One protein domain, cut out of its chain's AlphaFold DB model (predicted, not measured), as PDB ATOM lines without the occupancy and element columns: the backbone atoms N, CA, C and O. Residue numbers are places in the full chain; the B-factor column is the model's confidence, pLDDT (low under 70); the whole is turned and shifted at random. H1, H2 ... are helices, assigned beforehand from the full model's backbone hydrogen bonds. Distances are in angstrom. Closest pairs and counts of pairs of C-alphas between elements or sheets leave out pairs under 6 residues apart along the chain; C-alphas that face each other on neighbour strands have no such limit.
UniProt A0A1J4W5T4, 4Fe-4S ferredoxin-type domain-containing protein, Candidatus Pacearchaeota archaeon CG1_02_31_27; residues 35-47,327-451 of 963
ATOM      1  N   ALA A  35      97.458 -19.103  37.861       94.69
ATOM      2  CA  ALA A  35      97.531 -20.465  38.387       94.69
ATOM      3  C   ALA A  35      96.983 -21.503  37.390       94.69
ATOM      4  O   ALA A  35      97.657 -22.502  37.138       94.69
ATOM      5  N   TYR A  36      95.837 -21.238  36.751       93.56
ATOM      6  CA  TYR A  36      95.304 -22.087  35.674       93.56
ATOM      7  C   TYR A  36      96.269 -22.194  34.485       93.56
ATOM      8  O   TYR A  36      96.607 -23.296  34.055       93.56
ATOM      9  N   ASN A  37      96.777 -21.063  33.981       91.44
ATOM     10  CA  ASN A  37      97.741 -21.043  32.875       91.44
ATOM     11  C   ASN A  37      99.051 -21.779  33.223       91.44
ATOM     12  O   ASN A  37      99.658 -22.414  32.357       91.44
ATOM     13  N   TRP A  38      99.490 -21.721  34.484       94.88
ATOM     14  CA  TRP A  38     100.643 -22.478  34.967       94.88
ATOM     15  C   TRP A  38     100.365 -23.986  35.017       94.88
ATOM     16  O   TRP A  38     101.166 -24.764  34.499       94.88
ATOM     17  N   ALA A  39      99.225 -24.399  35.580       94.06
ATOM     18  CA  ALA A  39      98.824 -25.802  35.667       94.06
ATOM     19  C   ALA A  39      98.706 -26.448  34.277       94.06
ATOM     20  O   ALA A  39      99.312 -27.494  34.034       94.06
ATOM     21  N   ILE A  40      98.031 -25.765  33.343       91.19
ATOM     22  CA  ILE A  40      97.944 -26.136  31.923       91.19
ATOM     23  C   ILE A  40      99.343 -26.337  31.331       91.19
ATOM     24  O   ILE A  40      99.651 -27.400  30.800       91.19
ATOM     25  N   LYS A  41     100.236 -25.351  31.479       89.12
ATOM     26  CA  LYS A  41     101.600 -25.406  30.936       89.12
ATOM     27  C   LYS A  41     102.409 -26.584  31.490       89.12
ATOM     28  O   LYS A  41     103.154 -27.212  30.733       89.12
ATOM     29  N   GLU A  42     102.296 -26.895  32.778       90.62
ATOM     30  CA  GLU A  42     102.954 -28.063  33.377       90.62
ATOM     31  C   GLU A  42     102.356 -29.377  32.839       90.62
ATOM     32  O   GLU A  42     103.117 -30.274  32.485       90.62
ATOM     33  N   VAL A  43     101.029 -29.481  32.669       88.31
ATOM     34  CA  VAL A  43     100.383 -30.646  32.028       88.31
ATOM     35  C   VAL A  43     100.846 -30.822  30.580       88.31
ATOM     36  O   VAL A  43     101.276 -31.913  30.215       88.31
ATOM     37  N   THR A  44     100.834 -29.766  29.762       82.12
ATOM     38  CA  THR A  44     101.245 -29.829  28.347       82.12
ATOM     39  C   THR A  44     102.736 -30.141  28.181       82.12
ATOM     40  O   THR A  44     103.118 -30.793  27.214       82.12
ATOM     41  N   SER A  45     103.597 -29.702  29.107       81.62
ATOM     42  CA  SER A  45     105.052 -29.914  29.007       81.62
ATOM     43  C   SER A  45     105.565 -31.194  29.675       81.62
ATOM     44  O   SER A  45     106.584 -31.729  29.237       81.62
ATOM     45  N   ARG A  46     104.877 -31.708  30.703       84.62
ATOM     46  CA  ARG A  46     105.170 -33.017  31.318       84.62
ATOM     47  C   ARG A  46     104.461 -34.164  30.592       84.62
ATOM     48  O   ARG A  46     105.014 -35.256  30.500       84.62
ATOM     49  N   GLY A  47     103.250 -33.910  30.099       82.75
ATOM     50  CA  GLY A  47     102.291 -34.906  29.630       82.75
ATOM     51  C   GLY A  47     101.587 -35.625  30.788       82.75
ATOM     52  O   GLY A  47     102.212 -35.982  31.788       82.75
ATOM     53  N   LYS A 327      98.892 -33.800  61.845       95.62
ATOM     54  CA  LYS A 327      99.615 -33.584  60.575       95.62
ATOM     55  C   LYS A 327      98.777 -33.729  59.289       95.62
ATOM     56  O   LYS A 327      99.240 -33.297  58.236       95.62
ATOM     57  N   TYR A 328      97.614 -34.375  59.353       96.62
ATOM     58  CA  TYR A 328      96.687 -34.602  58.236       96.62
ATOM     59  C   TYR A 328      95.440 -33.702  58.278       96.62
ATOM     60  O   TYR A 328      94.516 -33.911  57.502       96.62
ATOM     61  N   LEU A 329      95.402 -32.723  59.187       96.56
ATOM     62  CA  LEU A 329      94.245 -31.877  59.489       96.56
ATOM     63  C   LEU A 329      92.937 -32.678  59.719       96.56
ATOM     64  O   LEU A 329      91.960 -32.499  58.991       96.56
ATOM     65  N   PRO A 330      92.878 -33.544  60.756       97.00
ATOM     66  CA  PRO A 330      91.735 -34.416  61.046       97.00
ATOM     67  C   PRO A 330      90.340 -33.787  60.985       97.00
ATOM     68  O   PRO A 330      89.392 -34.471  60.616       97.00
ATOM     69  N   LEU A 331      90.207 -32.508  61.351       96.25
ATOM     70  CA  LEU A 331      88.924 -31.797  61.377       96.25
ATOM     71  C   LEU A 331      88.268 -31.690  59.993       96.25
ATOM     72  O   LEU A 331      87.044 -31.677  59.923       96.25
ATOM     73  N   SER A 332      89.051 -31.663  58.909       95.88
ATOM     74  CA  SER A 332      88.518 -31.662  57.543       95.88
ATOM     75  C   SER A 332      87.813 -32.975  57.211       95.88
ATOM     76  O   SER A 332      86.660 -32.949  56.801       95.88
ATOM     77  N   PHE A 333      88.455 -34.120  57.464       95.12
ATOM     78  CA  PHE A 333      87.824 -35.429  57.257       95.12
ATOM     79  C   PHE A 333      86.670 -35.672  58.233       95.12
ATOM     80  O   PHE A 333      85.627 -36.165  57.835       95.12
ATOM     81  N   LEU A 334      86.826 -35.298  59.507       93.81
ATOM     82  CA  LEU A 334      85.774 -35.489  60.507       93.81
ATOM     83  C   LEU A 334      84.503 -34.700  60.182       93.81
ATOM     84  O   LEU A 334      83.415 -35.207  60.432       93.81
ATOM     85  N   TYR A 335      84.616 -33.494  59.618       92.38
ATOM     86  CA  TYR A 335      83.441 -32.771  59.141       92.38
ATOM     87  C   TYR A 335      82.895 -33.369  57.831       92.38
ATOM     88  O   TYR A 335      81.717 -33.703  57.783       92.38
ATOM     89  N   ALA A 336      83.744 -33.627  56.830       90.19
ATOM     90  CA  ALA A 336      83.338 -34.155  55.517       90.19
ATOM     91  C   ALA A 336      82.839 -35.625  55.491       90.19
ATOM     92  O   ALA A 336      82.571 -36.136  54.411       90.19
ATOM     93  N   ILE A 337      82.771 -36.315  56.640       88.88
ATOM     94  CA  ILE A 337      82.265 -37.705  56.804       88.88
ATOM     95  C   ILE A 337      81.160 -37.776  57.882       88.88
ATOM     96  O   ILE A 337      80.736 -38.843  58.312       88.88
ATOM     97  N   SER A 338      80.752 -36.646  58.464       86.19
ATOM     98  CA  SER A 338      79.709 -36.671  59.505       86.19
ATOM     99  C   SER A 338      78.781 -35.474  59.516       86.19
ATOM    100  O   SER A 338      77.767 -35.515  60.204       86.19
ATOM    101  N   GLU A 339      79.173 -34.383  58.858       85.56
ATOM    102  CA  GLU A 339      78.486 -33.089  58.841       85.56
ATOM    103  C   GLU A 339      78.217 -32.486  60.234       85.56
ATOM    104  O   GLU A 339      77.589 -31.436  60.370       85.56
ATOM    105  N   ILE A 340      78.761 -33.087  61.301       85.06
ATOM    106  CA  ILE A 340      78.529 -32.648  62.673       85.06
ATOM    107  C   ILE A 340      79.118 -31.243  62.833       85.06
ATOM    108  O   ILE A 340      80.339 -31.055  62.862       85.06
ATOM    109  N   ASN A 341      78.230 -30.262  63.018       88.44
ATOM    110  CA  ASN A 341      78.535 -28.831  63.139       88.44
ATOM    111  C   ASN A 341      79.669 -28.504  64.133       88.44
ATOM    112  O   ASN A 341      80.385 -27.522  63.952       88.44
ATOM    113  N   TYR A 342      79.897 -29.340  65.153       88.50
ATOM    114  CA  TYR A 342      81.057 -29.228  66.044       88.50
ATOM    115  C   TYR A 342      82.403 -29.304  65.297       88.50
ATOM    116  O   TYR A 342      83.295 -28.501  65.576       88.50
ATOM    117  N   PHE A 343      82.568 -30.225  64.341       92.75
ATOM    118  CA  PHE A 343      83.806 -30.354  63.563       92.75
ATOM    119  C   PHE A 343      83.955 -29.237  62.526       92.75
ATOM    120  O   PHE A 343      85.050 -28.689  62.407       92.75
ATOM    121  N   GLY A 344      82.869 -28.833  61.854       93.56
ATOM    122  CA  GLY A 344      82.867 -27.688  60.931       93.56
ATOM    123  C   GLY A 344      83.237 -26.385  61.647       93.56
ATOM    124  O   GLY A 344      84.163 -25.678  61.241       93.56
ATOM    125  N   SER A 345      82.618 -26.133  62.804       94.19
ATOM    126  CA  SER A 345      82.946 -24.997  63.668       94.19
ATOM    127  C   SER A 345      84.384 -25.069  64.195       94.19
ATOM    128  O   SER A 345      85.099 -24.066  64.177       94.19
ATOM    129  N   ALA A 346      84.866 -26.244  64.620       95.00
ATOM    130  CA  ALA A 346      86.255 -26.418  65.048       95.00
ATOM    131  C   ALA A 346      87.253 -26.165  63.901       95.00
ATOM    132  O   ALA A 346      88.280 -25.521  64.120       95.00
ATOM    133  N   LEU A 347      86.946 -26.610  62.677       96.00
ATOM    134  CA  LEU A 347      87.758 -26.362  61.487       96.00
ATOM    135  C   LEU A 347      87.798 -24.866  61.154       96.00
ATOM    136  O   LEU A 347      88.887 -24.313  60.996       96.00
ATOM    137  N   VAL A 348      86.651 -24.180  61.146       94.81
ATOM    138  CA  VAL A 348      86.559 -22.718  60.981       94.81
ATOM    139  C   VAL A 348      87.389 -21.979  62.037       94.81
ATOM    140  O   VAL A 348      88.220 -21.141  61.684       94.81
ATOM    141  N   ASN A 349      87.250 -22.345  63.314       92.19
ATOM    142  CA  ASN A 349      88.008 -21.751  64.422       92.19
ATOM    143  C   ASN A 349      89.513 -22.093  64.403       92.19
ATOM    144  O   ASN A 349      90.302 -21.389  65.035       92.19
ATOM    145  N   SER A 350      89.932 -23.135  63.676       93.00
ATOM    146  CA  SER A 350      91.349 -23.487  63.488       93.00
ATOM    147  C   SER A 350      92.062 -22.654  62.408       93.00
ATOM    148  O   SER A 350      93.286 -22.739  62.279       93.00
ATOM    149  N   GLN A 351      91.339 -21.823  61.641       93.62
ATOM    150  CA  GLN A 351      91.943 -20.965  60.619       93.62
ATOM    151  C   GLN A 351      92.949 -19.980  61.242       93.62
ATOM    152  O   GLN A 351      92.660 -19.285  62.218       93.62
ATOM    153  N   SER A 352      94.134 -19.860  60.634       88.00
ATOM    154  CA  SER A 352      95.154 -18.878  61.016       88.00
ATOM    155  C   SER A 352      94.547 -17.465  61.021       88.00
ATOM    156  O   SER A 352      94.073 -17.034  59.967       88.00
ATOM    157  N   PRO A 353      94.547 -16.713  62.142       72.50
ATOM    158  CA  PRO A 353      93.760 -15.485  62.261       72.50
ATOM    159  C   PRO A 353      94.023 -14.462  61.150       72.50
ATOM    160  O   PRO A 353      95.148 -13.989  60.967       72.50
ATOM    161  N   ALA A 354      92.972 -14.090  60.415       56.25
ATOM    162  CA  ALA A 354      93.032 -13.186  59.267       56.25
ATOM    163  C   ALA A 354      93.315 -11.725  59.679       56.25
ATOM    164  O   ALA A 354      92.438 -10.862  59.675       56.25
ATOM    165  N   VAL A 355      94.565 -11.421  60.047       52.84
ATOM    166  CA  VAL A 355      94.981 -10.061  60.417       52.84
ATOM    167  C   VAL A 355      94.903  -9.132  59.200       52.84
ATOM    168  O   VAL A 355      95.827  -9.067  58.389       52.84
ATOM    169  N   LEU A 356      93.819  -8.355  59.113       46.84
ATOM    170  CA  LEU A 356      93.600  -7.269  58.148       46.84
ATOM    171  C   LEU A 356      94.567  -6.089  58.397       46.84
ATOM    172  O   LEU A 356      94.167  -4.989  58.777       46.84
ATOM    173  N   SER A 357      95.875  -6.307  58.218       44.38
ATOM    174  CA  SER A 357      96.945  -5.389  58.641       44.38
ATOM    175  C   SER A 357      97.184  -4.199  57.692       44.38
ATOM    176  O   SER A 357      98.321  -3.789  57.462       44.38
ATOM    177  N   GLY A 358      96.111  -3.550  57.223       43.38
ATOM    178  CA  GLY A 358      96.130  -2.409  56.287       43.38
ATOM    179  C   GLY A 358      96.881  -1.140  56.740       43.38
ATOM    180  O   GLY A 358      96.809  -0.120  56.060       43.38
ATOM    181  N   GLN A 359      97.594  -1.173  57.873       39.91
ATOM    182  CA  GLN A 359      98.419  -0.061  58.361       39.91
ATOM    183  C   GLN A 359      99.690  -0.467  59.146       39.91
ATOM    184  O   GLN A 359     100.563   0.379  59.328       39.91
ATOM    185  N   TYR A 360      99.834  -1.719  59.617       37.06
ATOM    186  CA  TYR A 360     100.897  -2.101  60.576       37.06
ATOM    187  C   TYR A 360     101.527  -3.493  60.363       37.06
ATOM    188  O   TYR A 360     101.838  -4.177  61.332       37.06
ATOM    189  N   GLY A 361     101.774  -3.896  59.111       41.59
ATOM    190  CA  GLY A 361     102.830  -4.870  58.770       41.59
ATOM    191  C   GLY A 361     102.801  -6.215  59.512       41.59
ATOM    192  O   GLY A 361     103.859  -6.745  59.847       41.59
ATOM    193  N   GLY A 362     101.610  -6.739  59.800       43.03
ATOM    194  CA  GLY A 362     101.425  -8.056  60.411       43.03
ATOM    195  C   GLY A 362     101.245  -9.130  59.343       43.03
ATOM    196  O   GLY A 362     100.557  -8.883  58.350       43.03
ATOM    197  N   THR A 363     101.837 -10.308  59.552       48.69
ATOM    198  CA  THR A 363     101.662 -11.481  58.684       48.69
ATOM    199  C   THR A 363     100.176 -11.801  58.530       48.69
ATOM    200  O   THR A 363      99.489 -12.001  59.530       48.69
ATOM    201  N   ALA A 364      99.676 -11.835  57.295       55.25
ATOM    202  CA  ALA A 364      98.277 -12.149  57.036       55.25
ATOM    203  C   ALA A 364      98.011 -13.649  57.243       55.25
ATOM    204  O   ALA A 364      98.687 -14.484  56.637       55.25
ATOM    205  N   GLY A 365      97.023 -13.963  58.083       69.69
ATOM    206  CA  GLY A 365      96.369 -15.272  58.126       69.69
ATOM    207  C   GLY A 365      95.284 -15.398  57.052       69.69
ATOM    208  O   GLY A 365      95.349 -14.736  56.017       69.69
ATOM    209  N   GLY A 366      94.279 -16.226  57.324       86.25
ATOM    210  CA  GLY A 366      93.234 -16.650  56.389       86.25
ATOM    211  C   GLY A 366      93.433 -18.072  55.856       86.25
ATOM    212  O   GLY A 366      92.632 -18.530  55.060       86.25
ATOM    213  N   PHE A 367      94.484 -18.782  56.271       92.25
ATOM    214  CA  PHE A 367      94.820 -20.128  55.791       92.25
ATOM    215  C   PHE A 367      94.750 -21.167  56.909       92.25
ATOM    216  O   PHE A 367      94.880 -20.827  58.086       92.25
ATOM    217  N   TRP A 368      94.631 -22.436  56.537       95.19
ATOM    218  CA  TRP A 368      94.775 -23.564  57.454       95.19
ATOM    219  C   TRP A 368      96.158 -24.197  57.318       95.19
ATOM    220  O   TRP A 368      96.773 -24.166  56.249       95.19
ATOM    221  N   VAL A 369      96.676 -24.731  58.422       93.12
ATOM    222  CA  VAL A 369      97.879 -25.565  58.439       93.12
ATOM    223  C   VAL A 369      97.839 -26.483  59.656       93.12
ATOM    224  O   VAL A 369      97.579 -26.026  60.768       93.12
ATOM    225  N   ALA A 370      98.096 -27.768  59.446       92.12
ATOM    226  CA  ALA A 370      98.195 -28.757  60.510       92.12
ATOM    227  C   ALA A 370      99.479 -28.586  61.345       92.12
ATOM    228  O   ALA A 370     100.539 -28.224  60.814       92.12
ATOM    229  N   GLU A 371      99.432 -28.918  62.643       86.75
ATOM    230  CA  GLU A 371     100.665 -29.066  63.423       86.75
ATOM    231  C   GLU A 371     101.502 -30.214  62.827       86.75
ATOM    232  O   GLU A 371     101.014 -31.311  62.566       86.75
ATOM    233  N   ASN A 372     102.776 -29.924  62.540       88.31
ATOM    234  CA  ASN A 372     103.698 -30.821  61.836       88.31
ATOM    235  C   ASN A 372     103.148 -31.358  60.492       88.31
ATOM    236  O   ASN A 372     103.495 -32.471  60.098       88.31
ATOM    237  N   SER A 373     102.319 -30.555  59.801       91.81
ATOM    238  CA  SER A 373     101.646 -30.873  58.530       91.81
ATOM    239  C   SER A 373     102.465 -31.744  57.572       91.81
ATOM    240  O   SER A 373     103.599 -31.412  57.210       91.81
ATOM    241  N   ALA A 374     101.846 -32.833  57.108       92.25
ATOM    242  CA  ALA A 374     102.437 -33.776  56.166       92.25
ATOM    243  C   ALA A 374     102.708 -33.146  54.788       92.25
ATOM    244  O   ALA A 374     103.644 -33.558  54.095       92.25
ATOM    245  N   TYR A 375     101.906 -32.150  54.391       91.56
ATOM    246  CA  TYR A 375     101.884 -31.624  53.024       91.56
ATOM    247  C   TYR A 375     102.044 -30.107  52.906       91.56
ATOM    248  O   TYR A 375     102.515 -29.644  51.865       91.56
ATOM    249  N   GLY A 376     101.789 -29.363  53.980       91.94
ATOM    250  CA  GLY A 376     101.981 -27.922  54.081       91.94
ATOM    251  C   GLY A 376     100.704 -27.117  53.846       91.94
ATOM    252  O   GLY A 376      99.744 -27.578  53.236       91.94
ATOM    253  N   LYS A 377     100.732 -25.852  54.286       91.88
ATOM    254  CA  LYS A 377      99.564 -24.960  54.419       91.88
ATOM    255  C   LYS A 377      98.677 -24.826  53.173       91.88
ATOM    256  O   LYS A 377      97.520 -24.448  53.291       91.88
ATOM    257  N   TYR A 378      99.222 -25.048  51.977       95.25
ATOM    258  CA  TYR A 378      98.481 -24.912  50.722       95.25
ATOM    259  C   TYR A 378      97.603 -26.142  50.459       95.25
ATOM    260  O   TYR A 378      96.425 -25.976  50.164       95.25
ATOM    261  N   TYR A 379      98.132 -27.351  50.681       95.75
ATOM    262  CA  TYR A 379      97.343 -28.585  50.690       95.75
ATOM    263  C   TYR A 379      96.302 -28.566  51.819       95.75
ATOM    264  O   TYR A 379      95.128 -28.816  51.579       95.75
ATOM    265  N   ASP A 380      96.713 -28.181  53.029       96.44
ATOM    266  CA  ASP A 380      95.833 -28.117  54.205       96.44
ATOM    267  C   ASP A 380      94.686 -27.100  54.013       96.44
ATOM    268  O   ASP A 380      93.552 -27.333  54.431       96.44
ATOM    269  N   THR A 381      94.959 -25.978  53.333       97.31
ATOM    270  CA  THR A 381      93.937 -24.985  52.958       97.31
ATOM    271  C   THR A 381      93.008 -25.507  51.863       97.31
ATOM    272  O   THR A 381      91.808 -25.281  51.968       97.31
ATOM    273  N   ALA A 382      93.513 -26.233  50.859       97.62
ATOM    274  CA  ALA A 382      92.668 -26.880  49.854       97.62
ATOM    275  C   ALA A 382      91.733 -27.923  50.487       97.62
ATOM    276  O   ALA A 382      90.527 -27.868  50.276       97.62
ATOM    277  N   LEU A 383      92.261 -28.793  51.354       97.50
ATOM    278  CA  LEU A 383      91.478 -29.783  52.099       97.50
ATOM    279  C   LEU A 383      90.414 -29.130  53.000       97.50
ATOM    280  O   LEU A 383      89.316 -29.660  53.147       97.50
ATOM    281  N   SER A 384      90.703 -27.946  53.548       97.62
ATOM    282  CA  SER A 384      89.730 -27.154  54.312       97.62
ATOM    283  C   SER A 384      88.666 -26.491  53.434       97.62
ATOM    284  O   SER A 384      87.508 -26.452  53.827       97.62
ATOM    285  N   CYS A 385      89.030 -25.981  52.252       96.94
ATOM    286  CA  CYS A 385      88.060 -25.474  51.280       96.94
ATOM    287  C   CYS A 385      87.107 -26.592  50.826       96.94
ATOM    288  O   CYS A 385      85.896 -26.404  50.877       96.94
ATOM    289  N   MET A 386      87.658 -27.754  50.455       95.00
ATOM    290  CA  MET A 386      86.912 -28.948  50.048       95.00
ATOM    291  C   MET A 386      85.918 -29.366  51.135       95.00
ATOM    292  O   MET A 386      84.720 -29.375  50.891       95.00
ATOM    293  N   ALA A 387      86.403 -29.625  52.354       94.88
ATOM    294  CA  ALA A 387      85.563 -30.090  53.455       94.88
ATOM    295  C   ALA A 387      84.468 -29.093  53.868       94.88
ATOM    296  O   ALA A 387      83.460 -29.506  54.416       94.88
ATOM    297  N   LEU A 388      84.649 -27.790  53.630       94.69
ATOM    298  CA  LEU A 388      83.647 -26.759  53.929       94.69
ATOM    299  C   LEU A 388      82.719 -26.447  52.733       94.69
ATOM    300  O   LEU A 388      82.037 -25.421  52.751       94.69
ATOM    301  N   GLY A 389      82.720 -27.280  51.686       90.25
ATOM    302  CA  GLY A 389      81.858 -27.142  50.506       90.25
ATOM    303  C   GLY A 389      82.212 -25.979  49.574       90.25
ATOM    304  O   GLY A 389      81.394 -25.547  48.765       90.25
ATOM    305  N   ALA A 390      83.432 -25.432  49.653       89.75
ATOM    306  CA  ALA A 390      83.824 -24.228  48.909       89.75
ATOM    307  C   ALA A 390      83.903 -24.406  47.381       89.75
ATOM    308  O   ALA A 390      84.044 -23.398  46.673       89.75
ATOM    309  N   ASN A 391      83.851 -25.657  46.914       86.31
ATOM    310  CA  ASN A 391      83.819 -26.071  45.516       86.31
ATOM    311  C   ASN A 391      82.407 -26.407  44.994       86.31
ATOM    312  O   ASN A 391      82.251 -26.484  43.779       86.31
ATOM    313  N   GLY A 392      81.413 -26.574  45.879       85.25
ATOM    314  CA  GLY A 392      80.051 -27.022  45.549       85.25
ATOM    315  C   GLY A 392      79.844 -28.544  45.525       85.25
ATOM    316  O   GLY A 392      78.749 -28.981  45.201       85.25
ATOM    317  N   VAL A 393      80.873 -29.332  45.857       82.75
ATOM    318  CA  VAL A 393      80.881 -30.807  45.736       82.75
ATOM    319  C   VAL A 393      80.581 -31.500  47.070       82.75
ATOM    320  O   VAL A 393      79.983 -32.566  47.105       82.75
ATOM    321  N   PHE A 394      80.998 -30.883  48.176       83.88
ATOM    322  CA  PHE A 394      80.723 -31.338  49.541       83.88
ATOM    323  C   PHE A 394      79.709 -30.408  50.205       83.88
ATOM    324  O   PHE A 394      79.680 -29.209  49.909       83.88
ATOM    325  N   SER A 395      78.942 -30.941  51.152       79.81
ATOM    326  CA  SER A 395      77.950 -30.201  51.933       79.81
ATOM    327  C   SER A 395      78.544 -28.943  52.574       79.81
ATOM    328  O   SER A 395      79.566 -28.969  53.268       79.81
ATOM    329  N   SER A 396      77.918 -27.798  52.305       83.88
ATOM    330  CA  SER A 396      78.435 -26.495  52.718       83.88
ATOM    331  C   SER A 396      78.155 -26.217  54.193       83.88
ATOM    332  O   SER A 396      76.998 -26.060  54.584       83.88
ATOM    333  N   TYR A 397      79.202 -26.047  55.005       89.56
ATOM    334  CA  TYR A 397      79.032 -25.613  56.395       89.56
ATOM    335  C   TYR A 397      78.495 -24.165  56.439       89.56
ATOM    336  O   TYR A 397      79.190 -23.272  55.937       89.56
ATOM    337  N   PRO A 398      77.325 -23.882  57.052       87.06
ATOM    338  CA  PRO A 398      76.668 -22.573  56.938       87.06
ATOM    339  C   PRO A 398      77.537 -21.372  57.349       87.06
ATOM    340  O   PRO A 398      77.547 -20.344  56.670       87.06
ATOM    341  N   ASP A 399      78.340 -21.509  58.410       88.69
ATOM    342  CA  ASP A 399      79.205 -20.428  58.910       88.69
ATOM    343  C   ASP A 399      80.549 -20.300  58.152       88.69
ATOM    344  O   ASP A 399      81.358 -19.416  58.448       88.69
ATOM    345  N   ALA A 400      80.840 -21.158  57.164       92.19
ATOM    346  CA  ALA A 400      82.147 -21.182  56.496       92.19
ATOM    347  C   ALA A 400      82.403 -20.009  55.539       92.19
ATOM    348  O   ALA A 400      83.559 -19.764  55.175       92.19
ATOM    349  N   ALA A 401      81.365 -19.281  55.114       89.94
ATOM    350  CA  ALA A 401      81.448 -18.303  54.028       89.94
ATOM    351  C   ALA A 401      82.527 -17.219  54.247       89.94
ATOM    352  O   ALA A 401      83.263 -16.877  53.310       89.94
ATOM    353  N   GLU A 402      82.692 -16.706  55.476       88.62
ATOM    354  CA  GLU A 402      83.763 -15.742  55.770       88.62
ATOM    355  C   GLU A 402      85.147 -16.408  55.743       88.62
ATOM    356  O   GLU A 402      86.075 -15.871  55.136       88.62
ATOM    357  N   SER A 403      85.298 -17.598  56.329       91.31
ATOM    358  CA  SER A 403      86.565 -18.340  56.357       91.31
ATOM    359  C   SER A 403      87.046 -18.728  54.959       91.31
ATOM    360  O   SER A 403      88.217 -18.514  54.635       91.31
ATOM    361  N   ILE A 404      86.148 -19.208  54.097       92.44
ATOM    362  CA  ILE A 404      86.423 -19.490  52.679       92.44
ATOM    363  C   ILE A 404      86.834 -18.200  51.954       92.44
ATOM    364  O   ILE A 404      87.821 -18.180  51.215       92.44
ATOM    365  N   THR A 405      86.139 -17.087  52.209       89.81
ATOM    366  CA  THR A 405      86.485 -15.773  51.643       89.81
ATOM    367  C   THR A 405      87.857 -15.279  52.125       89.81
ATOM    368  O   THR A 405      88.629 -14.720  51.340       89.81
ATOM    369  N   ASN A 406      88.200 -15.502  53.395       89.56
ATOM    370  CA  ASN A 406      89.494 -15.151  53.979       89.56
ATOM    371  C   ASN A 406      90.634 -15.993  53.368       89.56
ATOM    372  O   ASN A 406      91.693 -15.433  53.070       89.56
ATOM    373  N   ALA A 407      90.395 -17.275  53.072       93.12
ATOM    374  CA  ALA A 407      91.334 -18.144  52.357       93.12
ATOM    375  C   ALA A 407      91.536 -17.720  50.901       93.12
ATOM    376  O   ALA A 407      92.671 -17.444  50.502       93.12
ATOM    377  N   LYS A 408      90.444 -17.550  50.141       92.38
ATOM    378  CA  LYS A 408      90.463 -17.010  48.771       92.38
ATOM    379  C   LYS A 408      91.273 -15.702  48.712       92.38
ATOM    380  O   LYS A 408      92.183 -15.580  47.894       92.38
ATOM    381  N   ARG A 409      91.038 -14.770  49.651       88.56
ATOM    382  CA  ARG A 409      91.756 -13.482  49.760       88.56
ATOM    383  C   ARG A 409      93.234 -13.617  50.154       88.56
ATOM    384  O   ARG A 409      94.045 -12.807  49.714       88.56
ATOM    385  N   TYR A 410      93.601 -14.587  50.992       89.19
ATOM    386  CA  TYR A 410      94.996 -14.831  51.379       89.19
ATOM    387  C   TYR A 410      95.818 -15.451  50.236       89.19
ATOM    388  O   TYR A 410      96.981 -15.084  50.059       89.19
ATOM    389  N   LEU A 411      95.224 -16.367  49.464       92.25
ATOM    390  CA  LEU A 411      95.900 -17.104  48.394       92.25
ATOM    391  C   LEU A 411      96.301 -16.194  47.223       92.25
ATOM    392  O   LEU A 411      97.434 -16.289  46.750       92.25
ATOM    393  N   VAL A 412      95.427 -15.265  46.821       90.12
ATOM    394  CA  VAL A 412      95.665 -14.305  45.718       90.12
ATOM    395  C   VAL A 412      96.529 -13.093  46.104       90.12
ATOM    396  O   VAL A 412      96.549 -12.086  45.400       90.12
ATOM    397  N   ARG A 413      97.245 -13.125  47.238       86.12
ATOM    398  CA  ARG A 413      98.165 -12.029  47.585       86.12
ATOM    399  C   ARG A 413      99.471 -12.159  46.776       86.12
ATOM    400  O   ARG A 413     100.057 -13.245  46.782       86.12
ATOM    401  N   PRO A 414     100.010 -11.072  46.185       81.88
ATOM    402  CA  PRO A 414     101.273 -11.108  45.430       81.88
ATOM    403  C   PRO A 414     102.535 -11.502  46.225       81.88
ATOM    404  O   PRO A 414     103.604 -11.656  45.640       81.88
ATOM    405  N   ASP A 415     102.450 -11.638  47.553       83.31
ATOM    406  CA  ASP A 415     103.492 -12.203  48.426       83.31
ATOM    407  C   ASP A 415     103.204 -13.653  48.888       83.31
ATOM    408  O   ASP A 415     103.922 -14.178  49.742       83.31
ATOM    409  N   VAL A 416     102.159 -14.301  48.354       88.31
ATOM    410  CA  VAL A 416     101.721 -15.674  48.698       88.31
ATOM    411  C   VAL A 416     101.737 -16.622  47.503       88.31
ATOM    412  O   VAL A 416     102.113 -17.784  47.687       88.31
ATOM    413  N   GLN A 417     101.345 -16.156  46.316       91.31
ATOM    414  CA  GLN A 417     101.535 -16.883  45.059       91.31
ATOM    415  C   GLN A 417     102.962 -16.648  44.528       91.31
ATOM    416  O   GLN A 417     103.555 -15.589  44.741       91.31
ATOM    417  N   ALA A 418     103.545 -17.640  43.854       90.19
ATOM    418  CA  ALA A 418     104.804 -17.465  43.141       90.19
ATOM    419  C   ALA A 418     104.600 -16.628  41.866       90.19
ATOM    420  O   ALA A 418     103.551 -16.695  41.236       90.19
ATOM    421  N   ALA A 419     105.638 -15.912  41.421       87.81
ATOM    422  CA  ALA A 419     105.575 -15.055  40.228       87.81
ATOM    423  C   ALA A 419     105.259 -15.800  38.908       87.81
ATOM    424  O   ALA A 419     104.902 -15.158  37.924       87.81
ATOM    425  N   ASP A 420     105.389 -17.132  38.890       87.12
ATOM    426  CA  ASP A 420     105.011 -17.995  37.763       87.12
ATOM    427  C   ASP A 420     103.550 -18.501  37.837       87.12
ATOM    428  O   ASP A 420     103.137 -19.223  36.937       87.12
ATOM    429  N   GLY A 421     102.789 -18.172  38.893       91.31
ATOM    430  CA  GLY A 421     101.374 -18.538  39.083       91.31
ATOM    431  C   GLY A 421     101.078 -19.631  40.123       91.31
ATOM    432  O   GLY A 421      99.931 -19.796  40.515       91.31
ATOM    433  N   TYR A 422     102.074 -20.378  40.611       93.75
ATOM    434  CA  TYR A 422     101.839 -21.538  41.495       93.75
ATOM    435  C   TYR A 422     101.846 -21.219  42.998       93.75
ATOM    436  O   TYR A 422     102.465 -20.255  43.458       93.75
ATOM    437  N   TRP A 423     101.248 -22.113  43.787       93.38
ATOM    438  CA  TRP A 423     101.369 -22.177  45.246       93.38
ATOM    439  C   TRP A 423     102.129 -23.445  45.666       93.38
ATOM    440  O   TRP A 423     101.964 -24.498  45.056       93.38
ATOM    441  N   ALA A 424     103.000 -23.353  46.679       82.44
ATOM    442  CA  ALA A 424     103.766 -24.502  47.183       82.44
ATOM    443  C   ALA A 424     104.435 -24.230  48.534       82.44
ATOM    444  O   ALA A 424     105.030 -23.164  48.730       82.44
ATOM    445  N   GLN A 425     104.460 -25.217  49.434       74.25
ATOM    446  CA  GLN A 425     105.308 -25.169  50.634       74.25
ATOM    447  C   GLN A 425     106.554 -26.053  50.469       74.25
ATOM    448  O   GLN A 425     106.605 -27.196  50.910       74.25
ATOM    449  N   GLY A 426     107.595 -25.499  49.844       65.00
ATOM    450  CA  GLY A 426     108.868 -26.186  49.606       65.00
ATOM    451  C   GLY A 426     109.370 -26.000  48.176       65.00
ATOM    452  O   GLY A 426     108.793 -25.250  47.394       65.00
ATOM    453  N   SER A 427     110.479 -26.660  47.834       56.72
ATOM    454  CA  SER A 427     111.150 -26.479  46.537       56.72
ATOM    455  C   SER A 427     110.980 -27.636  45.547       56.72
ATOM    456  O   SER A 427     111.454 -27.512  44.417       56.72
ATOM    457  N   THR A 428     110.342 -28.748  45.923       71.25
ATOM    458  CA  THR A 428     110.074 -29.881  45.017       71.25
ATOM    459  C   THR A 428     109.061 -29.494  43.934       71.25
ATOM    460  O   THR A 428     108.309 -28.537  44.105       71.25
ATOM    461  N   VAL A 429     109.061 -30.189  42.792       71.25
ATOM    462  CA  VAL A 429     108.116 -29.908  41.690       71.25
ATOM    463  C   VAL A 429     106.731 -30.463  42.027       71.25
ATOM    464  O   VAL A 429     105.753 -29.723  41.980       71.25
ATOM    465  N   ASN A 430     106.669 -31.721  42.476       75.88
ATOM    466  CA  ASN A 430     105.424 -32.432  42.774       75.88
ATOM    467  C   ASN A 430     104.551 -31.697  43.804       75.88
ATOM    468  O   ASN A 430     103.337 -31.655  43.650       75.88
ATOM    469  N   ALA A 431     105.157 -31.068  44.821       84.19
ATOM    470  CA  ALA A 431     104.413 -30.280  45.804       84.19
ATOM    471  C   ALA A 431     103.736 -29.058  45.165       84.19
ATOM    472  O   ALA A 431     102.557 -28.842  45.397       84.19
ATOM    473  N   ARG A 432     104.436 -28.309  44.295       91.88
ATOM    474  CA  ARG A 432     103.853 -27.157  43.574       91.88
ATOM    475  C   ARG A 432     102.662 -27.583  42.729       91.88
ATOM    476  O   ARG A 432     101.634 -26.915  42.727       91.88
ATOM    477  N   PHE A 433     102.828 -28.686  42.003       93.62
ATOM    478  CA  PHE A 433     101.832 -29.158  41.054       93.62
ATOM    479  C   PHE A 433     100.601 -29.729  41.769       93.62
ATOM    480  O   PHE A 433      99.485 -29.320  41.461       93.62
ATOM    481  N   ARG A 434     100.793 -30.575  42.789       94.19
ATOM    482  CA  ARG A 434      99.717 -31.053  43.671       94.19
ATOM    483  C   ARG A 434      98.983 -29.894  44.351       94.19
ATOM    484  O   ARG A 434      97.770 -29.797  44.215       94.19
ATOM    485  N   ASP A 435      99.705 -29.029  45.067       95.69
ATOM    486  CA  ASP A 435      99.108 -27.971  45.895       95.69
ATOM    487  C   ASP A 435      98.329 -26.964  45.042       95.69
ATOM    488  O   ASP A 435      97.237 -26.558  45.424       95.69
ATOM    489  N   THR A 436      98.865 -26.583  43.877       96.56
ATOM    490  CA  THR A 436      98.205 -25.615  42.989       96.56
ATOM    491  C   THR A 436      96.929 -26.188  42.386       96.56
ATOM    492  O   THR A 436      95.898 -25.533  42.459       96.56
ATOM    493  N   ASN A 437      96.962 -27.408  41.839       97.00
ATOM    494  CA  ASN A 437      95.765 -28.011  41.249       97.00
ATOM    495  C   ASN A 437      94.692 -28.312  42.312       97.00
ATOM    496  O   ASN A 437      93.524 -27.995  42.105       97.00
ATOM    497  N   PHE A 438      95.079 -28.826  43.485       97.12
ATOM    498  CA  PHE A 438      94.122 -29.075  44.567       97.12
ATOM    499  C   PHE A 438      93.482 -27.770  45.076       97.12
ATOM    500  O   PHE A 438      92.277 -27.737  45.296       97.12
ATOM    501  N   LEU A 439      94.242 -26.669  45.184       97.12
ATOM    502  CA  LEU A 439      93.686 -25.343  45.494       97.12
ATOM    503  C   LEU A 439      92.759 -24.804  44.397       97.12
ATOM    504  O   LEU A 439      91.749 -24.188  44.730       97.12
ATOM    505  N   LEU A 440      93.101 -25.001  43.119       96.50
ATOM    506  CA  LEU A 440      92.275 -24.555  41.992       96.50
ATOM    507  C   LEU A 440      90.896 -25.213  42.025       96.50
ATOM    508  O   LEU A 440      89.900 -24.506  41.976       96.50
ATOM    509  N   TRP A 441      90.829 -26.533  42.195       95.94
ATOM    510  CA  TRP A 441      89.550 -27.225  42.352       95.94
ATOM    511  C   TRP A 441      88.864 -26.871  43.681       95.94
ATOM    512  O   TRP A 441      87.807 -26.247  43.692       95.94
ATOM    513  N   ALA A 442      89.490 -27.185  44.818       96.12
ATOM    514  CA  ALA A 442      88.822 -27.128  46.118       96.12
ATOM    515  C   ALA A 442      88.444 -25.707  46.563       96.12
ATOM    516  O   ALA A 442      87.419 -25.524  47.214       96.12
ATOM    517  N   CYS A 443      89.268 -24.697  46.254       94.50
ATOM    518  CA  CYS A 443      89.008 -23.308  46.639       94.50
ATOM    519  C   CYS A 443      88.532 -22.419  45.479       94.50
ATOM    520  O   CYS A 443      88.065 -21.320  45.766       94.50
ATOM    521  N   PHE A 444      88.683 -22.796  44.204       92.81
ATOM    522  CA  PHE A 444      88.474 -21.882  43.067       92.81
ATOM    523  C   PHE A 444      87.749 -22.518  41.861       92.81
ATOM    524  O   PHE A 444      87.943 -22.044  40.745       92.81
ATOM    525  N   SER A 445      86.867 -23.508  42.067       80.12
ATOM    526  CA  SER A 445      86.066 -24.197  41.025       80.12
ATOM    527  C   SER A 445      85.135 -23.308  40.172       80.12
ATOM    528  O   SER A 445      84.311 -23.813  39.421       80.12
ATOM    529  N   THR A 446      85.253 -21.978  40.233       64.25
ATOM    530  CA  THR A 446      84.392 -20.996  39.555       64.25
ATOM    531  C   THR A 446      84.676 -20.869  38.051       64.25
ATOM    532  O   THR A 446      84.650 -19.761  37.511       64.25
ATOM    533  N   ARG A 447      85.019 -21.971  37.381       67.25
ATOM    534  CA  ARG A 447      85.033 -22.055  35.922       67.25
ATOM    535  C   ARG A 447      83.814 -22.852  35.502       67.25
ATOM    536  O   ARG A 447      83.706 -24.028  35.826       67.25
ATOM    537  N   GLU A 448      82.912 -22.170  34.806       71.00
ATOM    538  CA  GLU A 448      81.827 -22.808  34.067       71.00
ATOM    539  C   GLU A 448      82.420 -23.911  33.183       71.00
ATOM    540  O   GLU A 448      83.539 -23.780  32.664       71.00
ATOM    541  N   TRP A 449      81.683 -25.011  33.052       70.38
ATOM    542  CA  TRP A 449      82.055 -26.069  32.129       70.38
ATOM    543  C   TRP A 449      82.130 -25.466  30.734       70.38
ATOM    544  O   TRP A 449      81.216 -24.773  30.294       70.38
ATOM    545  N   ILE A 450      83.251 -25.692  30.050       65.00
ATOM    546  CA  ILE A 450      83.258 -25.512  28.607       65.00
ATOM    547  C   ILE A 450      82.483 -26.716  28.097       65.00
ATOM    548  O   ILE A 450      83.003 -27.840  28.139       65.00
ATOM    549  N   ASP A 451      81.236 -26.470  27.701       54.25
ATOM    550  CA  ASP A 451      80.421 -27.450  26.996       54.25
ATOM    551  C   ASP A 451      81.267 -28.046  25.869       54.25
ATOM    552  O   ASP A 451      81.984 -27.334  25.150       54.25
TER     553      ASP A 451
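What this domain is: This is residues 35 to 47 and 327 to 451 of the 963 residues of the protein "4Fe-4S ferredoxin-type domain-containing protein" of Candidatus Pacearchaeota archaeon CG1_02_31_27 (UniProt A0A1J4W5T4). The longest helix, H6, and H4 lie side by side in the middle; H1 packs on the side of H6 away from H4, and the pair H2 and H3 lies beyond the other side of H4, in a stack that H5 runs along on one side. A long link between H3 and H4 reaches far out around Tyr 360, and the last residues up to Asp 451 trail away from the end of H6. The printed part has 138 residues, with six named helices in the order H1 to H6 and no named strand; the class is all helix, though under half of the residues, 67, are in named elements. The whole is compact, with a radius of gyration of the C-alphas of 15.0 A and spans of 44 by 43 by 30 A.

Where its parts are: H6, residues 429 to 444, measures 21.3 A from first to last C-alpha and ends with C-alpha 444 at (88.474, -21.882, 43.067). H4, residues 377 to 387, measures 14.9 A and begins at (99.564, -24.960, 54.419). H1, residues 35 to 46, measures 16.3 A from C-alpha 35 at (97.531, -20.465, 38.387). H5, residues 400 to 411, measures 16.5 A. H2 is residues 330 to 336 and H3 residues 341 to 349.

How they stand to each other: H6 is the hub, touching three helices. It touches H4, with the closest C-alphas, those of Met 386 and Ala 442, 4.7 A apart; they run the same way at a shallow tilt of 33 degrees, only just short of steep. With residues 433 to 440 alone H6 touches H1, at Ala 39 and Asn 437, whose C-alphas are the closest at 6.7 A; the tilt is steep, 41 degrees, opposite ways. H5 and H6 form a helical hairpin but only just touch, with 3 pairs of C-alphas within 8 A, the closest being those of Lys 408 and Cys 443, 6.8 A apart. H4 touches H2, where the C-alphas of Ala 336 and Ala 387 are closest at 5.1 A. H2 touches H3 at a steep tilt of 50 degrees, the C-alphas of Tyr 335 and Phe 343 being closest at 5.1 A. H3 and H5 only just touch, with 3 pairs of C-alphas within 8 A, closest at Val 348 and Ser 403, 6.4 A. H4 and H5 are close but not clearly touching, the C-alphas of Cys 385 and Ile 404 being closest at 6.4 A. H1 and H4 are apart, as are H3 and H6. In all six helices every O i to N i+4 pair is within hydrogen-bond range.

The domain as a whole: The C-alphas farthest apart are those of Tyr 360 and Asp 451, 46.8 A. Residues 48 to 326 are cut out, and C-alphas 47 and 327 are 31.1 A apart across the cut. The links H3 to H4, H4 to H5 and H5 to H6 are long, with 27, 12 and 17 residues; H2 to H3 is tight. The mean pLDDT of the printed part is 85.2; residues 354 to 365, 426 to 427, 446 to 447 and 450 to 451 are under 70.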